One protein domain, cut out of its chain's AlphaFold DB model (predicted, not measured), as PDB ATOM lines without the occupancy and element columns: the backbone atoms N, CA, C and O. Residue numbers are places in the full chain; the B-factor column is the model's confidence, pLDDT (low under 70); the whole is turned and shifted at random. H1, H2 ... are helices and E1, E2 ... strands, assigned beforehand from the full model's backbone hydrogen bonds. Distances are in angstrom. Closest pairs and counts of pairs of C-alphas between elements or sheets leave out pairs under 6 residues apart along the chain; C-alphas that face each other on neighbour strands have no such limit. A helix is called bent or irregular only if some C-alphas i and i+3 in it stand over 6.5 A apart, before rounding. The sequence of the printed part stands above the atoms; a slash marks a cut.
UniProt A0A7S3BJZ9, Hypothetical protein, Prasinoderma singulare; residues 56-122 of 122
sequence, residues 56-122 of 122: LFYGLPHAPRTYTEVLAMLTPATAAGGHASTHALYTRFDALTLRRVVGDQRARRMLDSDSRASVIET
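What this domain is: This is residues 56 to 122 of the 122 residues of the protein "Hypothetical protein" of Prasinoderma singulare (UniProt A0A7S3BJZ9). A narrow ribbon of two strands, E1 and E2, runs lengthwise through the domain, with the helical hairpin H2 and H3 near one end of E1; H1, the long link after it and E1 make a drawn-out loop that reaches the opposite end. The 67 printed residues include three named helices and two named strands in the order H1, E1, H2, H3, E2; the sheet, E1 - E2, is antiparallel, and the class is mixed, helices and strands. The whole is only just compact, close to loose, with a radius of gyration of the C-alphas of 12.8 A, and elongated, spanning 37 by 23 by 21 A.

Where its parts are: H1, residues 64 to 73, begins at C-alpha 64 (40.194, 9.244, 42.195) and is 15.0 A long. E1, residues 85 to 90, measures 16.6 A, H2, residues 92 to 102, 14.3 A, and H3, residues 104 to 112, 12.3 A. E2, residues 118 to 121, measures 9.3 A and ends at C-alpha 121 (49.853, -3.836, 39.557).

How they stand to each other: Residues 56 to 57 pair, parallel, with residues 87 to 88 of E1. H1 and H2 only just touch, only at their ends, with 3 pairs of C-alphas within 8 A, the closest those of Pro 64 and Val 101 at 5.4 A. E1 and E2 are antiparallel at 157 degrees, with N 120 and O 88 3.1 A apart, within hydrogen-bond range. H2 is irregular, with C-alphas 93 and 96 7.9 A apart. H2 and H3 form a helical hairpin and touch, the closest C-alphas being those of Arg 99 and Ala 107, 5.2 A, at a shallow tilt of 31 degrees, opposite ways. H1 and H3 are apart. O i to N i+4 pairs are within hydrogen-bond range in 5 of 6 for H1, 5 of 7 for H2 and 4 of 5 for H3.

The domain as a whole: The two C-alphas farthest apart, those of Ala 79 and Phe 93, are 37.8 A from each other. The printed part has no cut; the link from H1 to E1 is long. Confidence is under 70 at residues 76 to 83 and 114 to 122.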
ATOM      1  N   LEU A  56      41.353  -5.589  44.752       91.06
ATOM      2  CA  LEU A  56      41.002  -5.774  43.349       91.06
ATOM      3  C   LEU A  56      39.872  -4.811  42.986       91.06
ATOM      4  O   LEU A  56      38.759  -4.910  43.499       91.06
ATOM      5  N   PHE A  57      40.155  -3.902  42.066       91.38
ATOM      6  CA  PHE A  57      39.170  -3.025  41.460       91.38
ATOM      7  C   PHE A  57      38.625  -3.687  40.195       91.38
ATOM      8  O   PHE A  57      39.332  -3.817  39.195       91.38
ATOM      9  N   TYR A  58      37.351  -4.087  40.236       89.62
ATOM     10  CA  TYR A  58      36.648  -4.626  39.064       89.62
ATOM     11  C   TYR A  58      36.581  -3.620  37.904       89.62
ATOM     12  O   TYR A  58      36.575  -3.997  36.738       89.62
ATOM     13  N   GLY A  59      36.554  -2.333  38.235       87.62
ATOM     14  CA  GLY A  59      36.718  -1.233  37.302       87.62
ATOM     15  C   GLY A  59      37.386  -0.066  38.012       87.62
ATOM     16  O   GLY A  59      37.406  -0.006  39.245       87.62
ATOM     17  N   LEU A  60      37.940   0.864  37.240       88.25
ATOM     18  CA  LEU A  60      38.557   2.062  37.798       88.25
ATOM     19  C   LEU A  60      37.527   2.875  38.602       88.25
ATOM     20  O   LEU A  60      36.444   3.148  38.078       88.25
ATOM     21  N   PRO A  61      37.854   3.298  39.839       88.69
ATOM     22  CA  PRO A  61      36.953   4.119  40.641       88.69
ATOM     23  C   PRO A  61      36.562   5.401  39.910       88.69
ATOM     24  O   PRO A  61      37.420   6.069  39.322       88.69
ATOM     25  N   HIS A  62      35.286   5.786  39.980       84.94
ATOM     26  CA  HIS A  62      34.830   7.025  39.352       84.94
ATOM     27  C   HIS A  62      35.466   8.253  40.018       84.94
ATOM     28  O   HIS A  62      35.866   9.212  39.346       84.94
ATOM     29  N   ALA A  63      35.596   8.204  41.348       85.50
ATOM     30  CA  ALA A  63      36.302   9.205  42.132       85.50
ATOM     31  C   ALA A  63      37.766   8.781  42.390       85.50
ATOM     32  O   ALA A  63      38.001   7.783  43.073       85.50
ATOM     33  N   PRO A  64      38.778   9.572  41.966       84.00
ATOM     34  CA  PRO A  64      40.194   9.244  42.195       84.00
ATOM     35  C   PRO A  64      40.555   9.099  43.676       84.00
ATOM     36  O   PRO A  64      41.435   8.326  44.045       84.00
ATOM     37  N   ARG A  65      39.839   9.822  44.544       87.81
ATOM     38  CA  ARG A  65      40.026   9.771  45.994       87.81
ATOM     39  C   ARG A  65      39.721   8.382  46.567       87.81
ATOM     40  O   ARG A  65      40.466   7.925  47.428       87.81
ATOM     41  N   THR A  66      38.718   7.686  46.029       88.38
ATOM     42  CA  THR A  66      38.367   6.315  46.430       88.38
ATOM     43  C   THR A  66      39.551   5.367  46.254       88.38
ATOM     44  O   THR A  66      39.818   4.550  47.130       88.38
ATOM     45  N   TYR A  67      40.313   5.509  45.162       88.81
ATOM     46  CA  TYR A  67      41.506   4.695  44.923       88.81
ATOM     47  C   TYR A  67      42.534   4.871  46.048       88.81
ATOM     48  O   TYR A  67      42.969   3.898  46.658       88.81
ATOM     49  N   THR A  68      42.860   6.122  46.390       88.25
ATOM     50  CA  THR A  68      43.819   6.427  47.465       88.25
ATOM     51  C   THR A  68      43.331   6.003  48.850       88.25
ATOM     52  O   THR A  68      44.131   5.560  49.668       88.25
ATOM     53  N   GLU A  69      42.026   6.105  49.119       89.19
ATOM     54  CA  GLU A  69      41.442   5.679  50.394       89.19
ATOM     55  C   GLU A  69      41.505   4.160  50.557       89.19
ATOM     56  O   GLU A  69      41.859   3.678  51.629       89.19
ATOM     57  N   VAL A  70      41.233   3.404  49.491       88.62
ATOM     58  CA  VAL A  70      41.360   1.942  49.500       88.62
ATOM     59  C   VAL A  70      42.811   1.508  49.669       88.62
ATOM     60  O   VAL A  70      43.079   0.648  50.504       88.62
ATOM     61  N   LEU A  71      43.750   2.148  48.967       86.94
ATOM     62  CA  LEU A  71      45.182   1.893  49.150       86.94
ATOM     63  C   LEU A  71      45.635   2.123  50.596       86.94
ATOM     64  O   LEU A  71      46.393   1.328  51.136       86.94
ATOM     65  N   ALA A  72      45.141   3.181  51.243       87.00
ATOM     66  CA  ALA A  72      45.477   3.485  52.631       87.00
ATOM     67  C   ALA A  72      44.903   2.471  53.642       87.00
ATOM     68  O   ALA A  72      45.386   2.396  54.770       87.00
ATOM     69  N   MET A  73      43.872   1.709  53.264       85.81
ATOM     70  CA  MET A  73      43.293   0.648  54.098       85.81
ATOM     71  C   MET A  73      44.026  -0.690  53.971       85.81
ATOM     72  O   MET A  73      43.789  -1.585  54.786       85.81
ATOM     73  N   LEU A  74      44.895  -0.849  52.968       86.00
ATOM     74  CA  LEU A  74      45.700  -2.055  52.824       86.00
ATOM     75  C   LEU A  74      46.715  -2.151  53.959       86.00
ATOM     76  O   LEU A  74      47.346  -1.171  54.357       86.00
ATOM     77  N   THR A  75      46.856  -3.359  54.493       73.25
ATOM     78  CA  THR A  75      47.771  -3.615  55.602       73.25
ATOM     79  C   THR A  75      49.201  -3.407  55.099       73.25
ATOM     80  O   THR A  75      49.598  -4.073  54.142       73.25
ATOM     81  N   PRO A  76      49.989  -2.493  55.697       61.47
ATOM     82  CA  PRO A  76      51.346  -2.241  55.241       61.47
ATOM     83  C   PRO A  76      52.200  -3.494  55.439       61.47
ATOM     84  O   PRO A  76      52.103  -4.176  56.464       61.47
ATOM     85  N   ALA A  77      53.069  -3.763  54.465       53.28
ATOM     86  CA  ALA A  77      53.887  -4.974  54.396       53.28
ATOM     87  C   ALA A  77      54.745  -5.241  55.648       53.28
ATOM     88  O   ALA A  77      55.147  -6.371  55.927       53.28
ATOM     89  N   THR A  78      54.983  -4.205  56.452       49.44
ATOM     90  CA  THR A  78      55.788  -4.244  57.671       49.44
ATOM     91  C   THR A  78      55.118  -4.954  58.850       49.44
ATOM     92  O   THR A  78      55.828  -5.376  59.758       49.44
ATOM     93  N   ALA A  79      53.790  -5.119  58.864       54.72
ATOM     94  CA  ALA A  79      53.083  -5.709  60.006       54.72
ATOM     95  C   ALA A  79      52.987  -7.248  59.963       54.72
ATOM     96  O   ALA A  79      52.776  -7.868  61.002       54.72
ATOM     97  N   ALA A  80      53.131  -7.866  58.785       52.19
ATOM     98  CA  ALA A  80      52.916  -9.308  58.604       52.19
ATOM     99  C   ALA A  80      53.882  -9.987  57.608       52.19
ATOM    100  O   ALA A  80      53.691 -11.154  57.282       52.19
ATOM    101  N   GLY A  81      54.891  -9.279  57.082       51.56
ATOM    102  CA  GLY A  81      55.835  -9.830  56.095       51.56
ATOM    103  C   GLY A  81      55.227 -10.132  54.714       51.56
ATOM    104  O   GLY A  81      55.919 -10.658  53.845       51.56
ATOM    105  N   GLY A  82      53.949  -9.807  54.499       58.59
ATOM    106  CA  GLY A  82      53.243  -9.969  53.225       58.59
ATOM    107  C   GLY A  82      53.297  -8.706  52.364       58.59
ATOM    108  O   GLY A  82      53.360  -7.603  52.890       58.59
ATOM    109  N   HIS A  83      53.248  -8.850  51.040       65.56
ATOM    110  CA  HIS A  83      53.184  -7.712  50.119       65.56
ATOM    111  C   HIS A  83      51.732  -7.245  49.970       65.56
ATOM    112  O   HIS A  83      50.855  -8.052  49.654       65.56
ATOM    113  N   ALA A  84      51.480  -5.951  50.188       79.62
ATOM    114  CA  ALA A  84      50.211  -5.348  49.806       79.62
ATOM    115  C   ALA A  84      50.165  -5.264  48.279       79.62
ATOM    116  O   ALA A  84      51.091  -4.717  47.687       79.62
ATOM    117  N   SER A  85      49.128  -5.817  47.654       84.50
ATOM    118  CA  SER A  85      48.999  -5.806  46.193       84.50
ATOM    119  C   SER A  85      47.703  -5.142  45.764       84.50
ATOM    120  O   SER A  85      46.635  -5.381  46.334       84.50
ATOM    121  N   THR A  86      47.789  -4.284  44.754       86.81
ATOM    122  CA  THR A  86      46.612  -3.628  44.187       86.81
ATOM    123  C   THR A  86      46.501  -3.945  42.717       86.81
ATOM    124  O   THR A  86      47.458  -3.746  41.980       86.81
ATOM    125  N   HIS A  87      45.320  -4.402  42.314       88.31
ATOM    126  CA  HIS A  87      44.998  -4.789  40.950       88.31
ATOM    127  C   HIS A  87      43.787  -3.990  40.481       88.31
ATOM    128  O   HIS A  87      42.791  -3.902  41.200       88.31
ATOM    129  N   ALA A  88      43.830  -3.424  39.280       88.81
ATOM    130  CA  ALA A  88      42.662  -2.791  38.670       88.81
ATOM    131  C   ALA A  88      42.470  -3.264  37.234       88.81
ATOM    132  O   ALA A  88      43.422  -3.262  36.453       88.81
ATOM    133  N   LEU A  89      41.234  -3.636  36.903       88.69
ATOM    134  CA  LEU A  89      40.819  -3.963  35.546       88.69
ATOM    135  C   LEU A  89      40.363  -2.693  34.828       88.69
ATOM    136  O   LEU A  89      39.619  -1.879  35.380       88.69
ATOM    137  N   TYR A  90      40.813  -2.524  33.590       87.94
ATOM    138  CA  TYR A  90      40.389  -1.426  32.732       87.94
ATOM    139  C   TYR A  90      40.365  -1.842  31.268       87.94
ATOM    140  O   TYR A  90      41.018  -2.796  30.842       87.94
ATOM    141  N   THR A  91      39.595  -1.090  30.492       87.38
ATOM    142  CA  THR A  91      39.480  -1.244  29.045       87.38
ATOM    143  C   THR A  91      39.900   0.043  28.337       87.38
ATOM    144  O   THR A  91      40.072   1.096  28.956       87.38
ATOM    145  N   ARG A  92      40.009   0.002  27.001       84.88
ATOM    146  CA  ARG A  92      40.290   1.203  26.190       84.88
ATOM    147  C   ARG A  92      39.216   2.295  26.341       84.88
ATOM    148  O   ARG A  92      39.510   3.467  26.113       84.88
ATOM    149  N   PHE A  93      37.998   1.933  26.755       87.94
ATOM    150  CA  PHE A  93      36.894   2.871  26.978       87.94
ATOM    151  C   PHE A  93      37.036   3.668  28.281       87.94
ATOM    152  O   PHE A  93      36.502   4.771  28.389       87.94
ATOM    153  N   ASP A  94      37.834   3.179  29.232       87.56
ATOM    154  CA  ASP A  94      38.034   3.817  30.536       87.56
ATOM    155  C   ASP A  94      39.154   4.869  30.521       87.56
ATOM    156  O   ASP A  94      39.625   5.312  31.570       87.56
ATOM    157  N   ALA A  95      39.587   5.305  29.332       88.31
ATOM    158  CA  ALA A  95      40.731   6.193  29.144       88.31
ATOM    159  C   ALA A  95      40.645   7.483  29.975       88.31
ATOM    160  O   ALA A  95      41.645   7.925  30.543       88.31
ATOM    161  N   LEU A  96      39.458   8.087  30.080       90.12
ATOM    162  CA  LEU A  96      39.259   9.308  30.866       90.12
ATOM    163  C   LEU A  96      39.415   9.057  32.369       90.12
ATOM    164  O   LEU A  96      40.043   9.859  33.061       90.12
ATOM    165  N   THR A  97      38.884   7.945  32.873       88.94
ATOM    166  CA  THR A  97      38.985   7.566  34.287       88.94
ATOM    167  C   THR A  97      40.419   7.167  34.636       88.94
ATOM    168  O   THR A  97      40.964   7.630  35.636       88.94
ATOM    169  N   LEU A  98      41.091   6.416  33.756       89.44
ATOM    170  CA  LEU A  98      42.482   5.990  33.932       89.44
ATOM    171  C   LEU A  98      43.438   7.184  34.022       89.44
ATOM    172  O   LEU A  98      44.300   7.232  34.900       89.44
ATOM    173  N   ARG A  99      43.250   8.192  33.158       91.25
ATOM    174  CA  ARG A  99      44.026   9.442  33.193       91.25
ATOM    175  C   ARG A  99      43.880  10.187  34.516       91.25
ATOM    176  O   ARG A  99      44.842  10.809  34.953       91.25
ATOM    177  N   ARG A 100      42.712  10.122  35.164       89.44
ATOM    178  CA  ARG A 100      42.481  10.769  36.468       89.44
ATOM    179  C   ARG A 100      43.191  10.054  37.617       89.44
ATOM    180  O   ARG A 100      43.577  10.718  38.570       89.44
ATOM    181  N   VAL A 101      43.350   8.733  37.532       88.50
ATOM    182  CA  VAL A 101      43.994   7.926  38.582       88.50
ATOM    183  C   VAL A 101      45.517   7.913  38.419       88.50
ATOM    184  O   VAL A 101      46.240   8.178  39.373       88.50
ATOM    185  N   VAL A 102      46.015   7.630  37.211       87.75
ATOM    186  CA  VAL A 102      47.449   7.377  36.960       87.75
ATOM    187  C   VAL A 102      48.160   8.578  36.308       87.75
ATOM    188  O   VAL A 102      49.390   8.640  36.267       87.75
ATOM    189  N   GLY A 103      47.404   9.558  35.807       89.56
ATOM    190  CA  GLY A 103      47.923  10.694  35.044       89.56
ATOM    191  C   GLY A 103      48.019  10.416  33.540       89.56
ATOM    192  O   GLY A 103      48.035   9.272  33.086       89.56
ATOM    193  N   ASP A 104      48.101  11.485  32.743       90.06
ATOM    194  CA  ASP A 104      47.977  11.405  31.280       90.06
ATOM    195  C   ASP A 104      49.108  10.602  30.614       90.06
ATOM    196  O   ASP A 104      48.858   9.750  29.762       90.06
ATOM    197  N   GLN A 105      50.356  10.809  31.044       89.75
ATOM    198  CA  GLN A 105      51.521  10.161  30.436       89.75
ATOM    199  C   GLN A 105      51.520   8.638  30.636       89.75
ATOM    200  O   GLN A 105      51.811   7.887  29.703       89.75
ATOM    201  N   ARG A 106      51.191   8.175  31.848       87.62
ATOM    202  CA  ARG A 106      51.133   6.744  32.174       87.62
ATOM    203  C   ARG A 106      49.907   6.090  31.548       87.62
ATOM    204  O   ARG A 106      50.050   5.037  30.938       87.62
ATOM    205  N   ALA A 107      48.753   6.756  31.593       89.31
ATOM    206  CA  ALA A 107      47.537   6.260  30.960       89.31
ATOM    207  C   ALA A 107      47.723   6.022  29.454       89.31
ATOM    208  O   ALA A 107      47.272   5.005  28.945       89.31
ATOM    209  N   ARG A 108      48.439   6.901  28.737       89.00
ATOM    210  CA  ARG A 108      48.750   6.678  27.313       89.00
ATOM    211  C   ARG A 108      49.530   5.383  27.086       89.00
ATOM    212  O   ARG A 108      49.118   4.590  26.256       89.00
ATOM    213  N   ARG A 109      50.594   5.137  27.859       87.81
ATOM    214  CA  ARG A 109      51.400   3.900  27.754       87.81
ATOM    215  C   ARG A 109      50.580   2.643  28.057       87.81
ATOM    216  O   ARG A 109      50.764   1.619  27.417       87.81
ATOM    217  N   MET A 110      49.679   2.746  29.027       86.38
ATOM    218  CA  MET A 110      48.804   1.665  29.483       86.38
ATOM    219  C   MET A 110      47.666   1.337  28.507       86.38
ATOM    220  O   MET A 110      47.172   0.217  28.488       86.38
ATOM    221  N   LEU A 111      47.233   2.310  27.701       85.19
ATOM    222  CA  LEU A 111      46.210   2.114  26.668       85.19
ATOM    223  C   LEU A 111      46.801   1.628  25.340       85.19
ATOM    224  O   LEU A 111      46.097   0.985  24.564       85.19
ATOM    225  N   ASP A 112      48.067   1.964  25.088       83.50
ATOM    226  CA  ASP A 112      48.805   1.586  23.881       83.50
ATOM    227  C   ASP A 112      49.292   0.128  23.929       83.50
ATOM    228  O   ASP A 112      49.518  -0.495  22.896       83.50
ATOM    229  N   SER A 113      49.402  -0.464  25.125       74.88
ATOM    230  CA  SER A 113      49.668  -1.897  25.256       74.88
ATOM    231  C   SER A 113      48.517  -2.717  24.666       74.88
ATOM    232  O   SER A 113      47.357  -2.542  25.038       74.88
ATOM    233  N   ASP A 114      48.837  -3.645  23.763       59.62
ATOM    234  CA  ASP A 114      47.863  -4.404  22.963       59.62
ATOM    235  C   ASP A 114      47.112  -5.510  23.739       59.62
ATOM    236  O   ASP A 114      46.428  -6.359  23.167       59.62
ATOM    237  N   SER A 115      47.209  -5.522  25.071       60.41
ATOM    238  CA  SER A 115      46.471  -6.467  25.902       60.41
ATOM    239  C   SER A 115      45.003  -6.045  26.031       60.41
ATOM    240  O   SER A 115      44.660  -4.907  26.341       60.41
ATOM    241  N   ARG A 116      44.096  -6.997  25.778       49.44
ATOM    242  CA  ARG A 116      42.634  -6.786  25.819       49.44
ATOM    243  C   ARG A 116      42.095  -6.436  27.213       49.44
ATOM    244  O   ARG A 116      41.024  -5.844  27.307       49.44
ATOM    245  N   ALA A 117      42.824  -6.806  28.260       55.38
ATOM    246  CA  ALA A 117      42.593  -6.415  29.642       55.38
ATOM    247  C   ALA A 117      43.966  -6.308  30.303       55.38
ATOM    248  O   ALA A 117      44.647  -7.313  30.511       55.38
ATOM    249  N   SER A 118      44.414  -5.089  30.551       60.16
ATOM    250  CA  SER A 118      45.650  -4.830  31.273       60.16
ATOM    251  C   SER A 118      45.328  -4.646  32.754       60.16
ATOM    252  O   SER A 118      44.320  -4.047  33.125       60.16
ATOM    253  N   VAL A 119      46.180  -5.209  33.608       62.66
ATOM    254  CA  VAL A 119      46.056  -5.117  35.064       62.66
ATOM    255  C   VAL A 119      47.015  -4.037  35.549       62.66
ATOM    256  O   VAL A 119      48.178  -4.010  35.148       62.66
ATOM    257  N   ILE A 120      46.526  -3.109  36.370       65.19
ATOM    258  CA  ILE A 120      47.405  -2.185  37.099       65.19
ATOM    259  C   ILE A 120      47.923  -2.926  38.321       65.19
ATOM    260  O   ILE A 120      47.130  -3.127  39.227       65.19
ATOM    261  N   GLU A 121      49.196  -3.312  38.352       59.12
ATOM    262  CA  GLU A 121      49.853  -3.836  39.557       59.12
ATOM    263  C   GLU A 121      50.626  -2.697  40.233       59.12
ATOM    264  O   GLU A 121      51.433  -2.020  39.591       59.12
ATOM    265  N   THR A 122      50.317  -2.423  41.505       51.19
ATOM    266  CA  THR A 122      51.059  -1.474  42.361       51.19
ATOM    267  C   THR A 122      51.512  -2.164  43.631       51.19
ATOM    268  O   THR A 122      50.685  -2.932  44.185       51.19
TER     269      THR A 122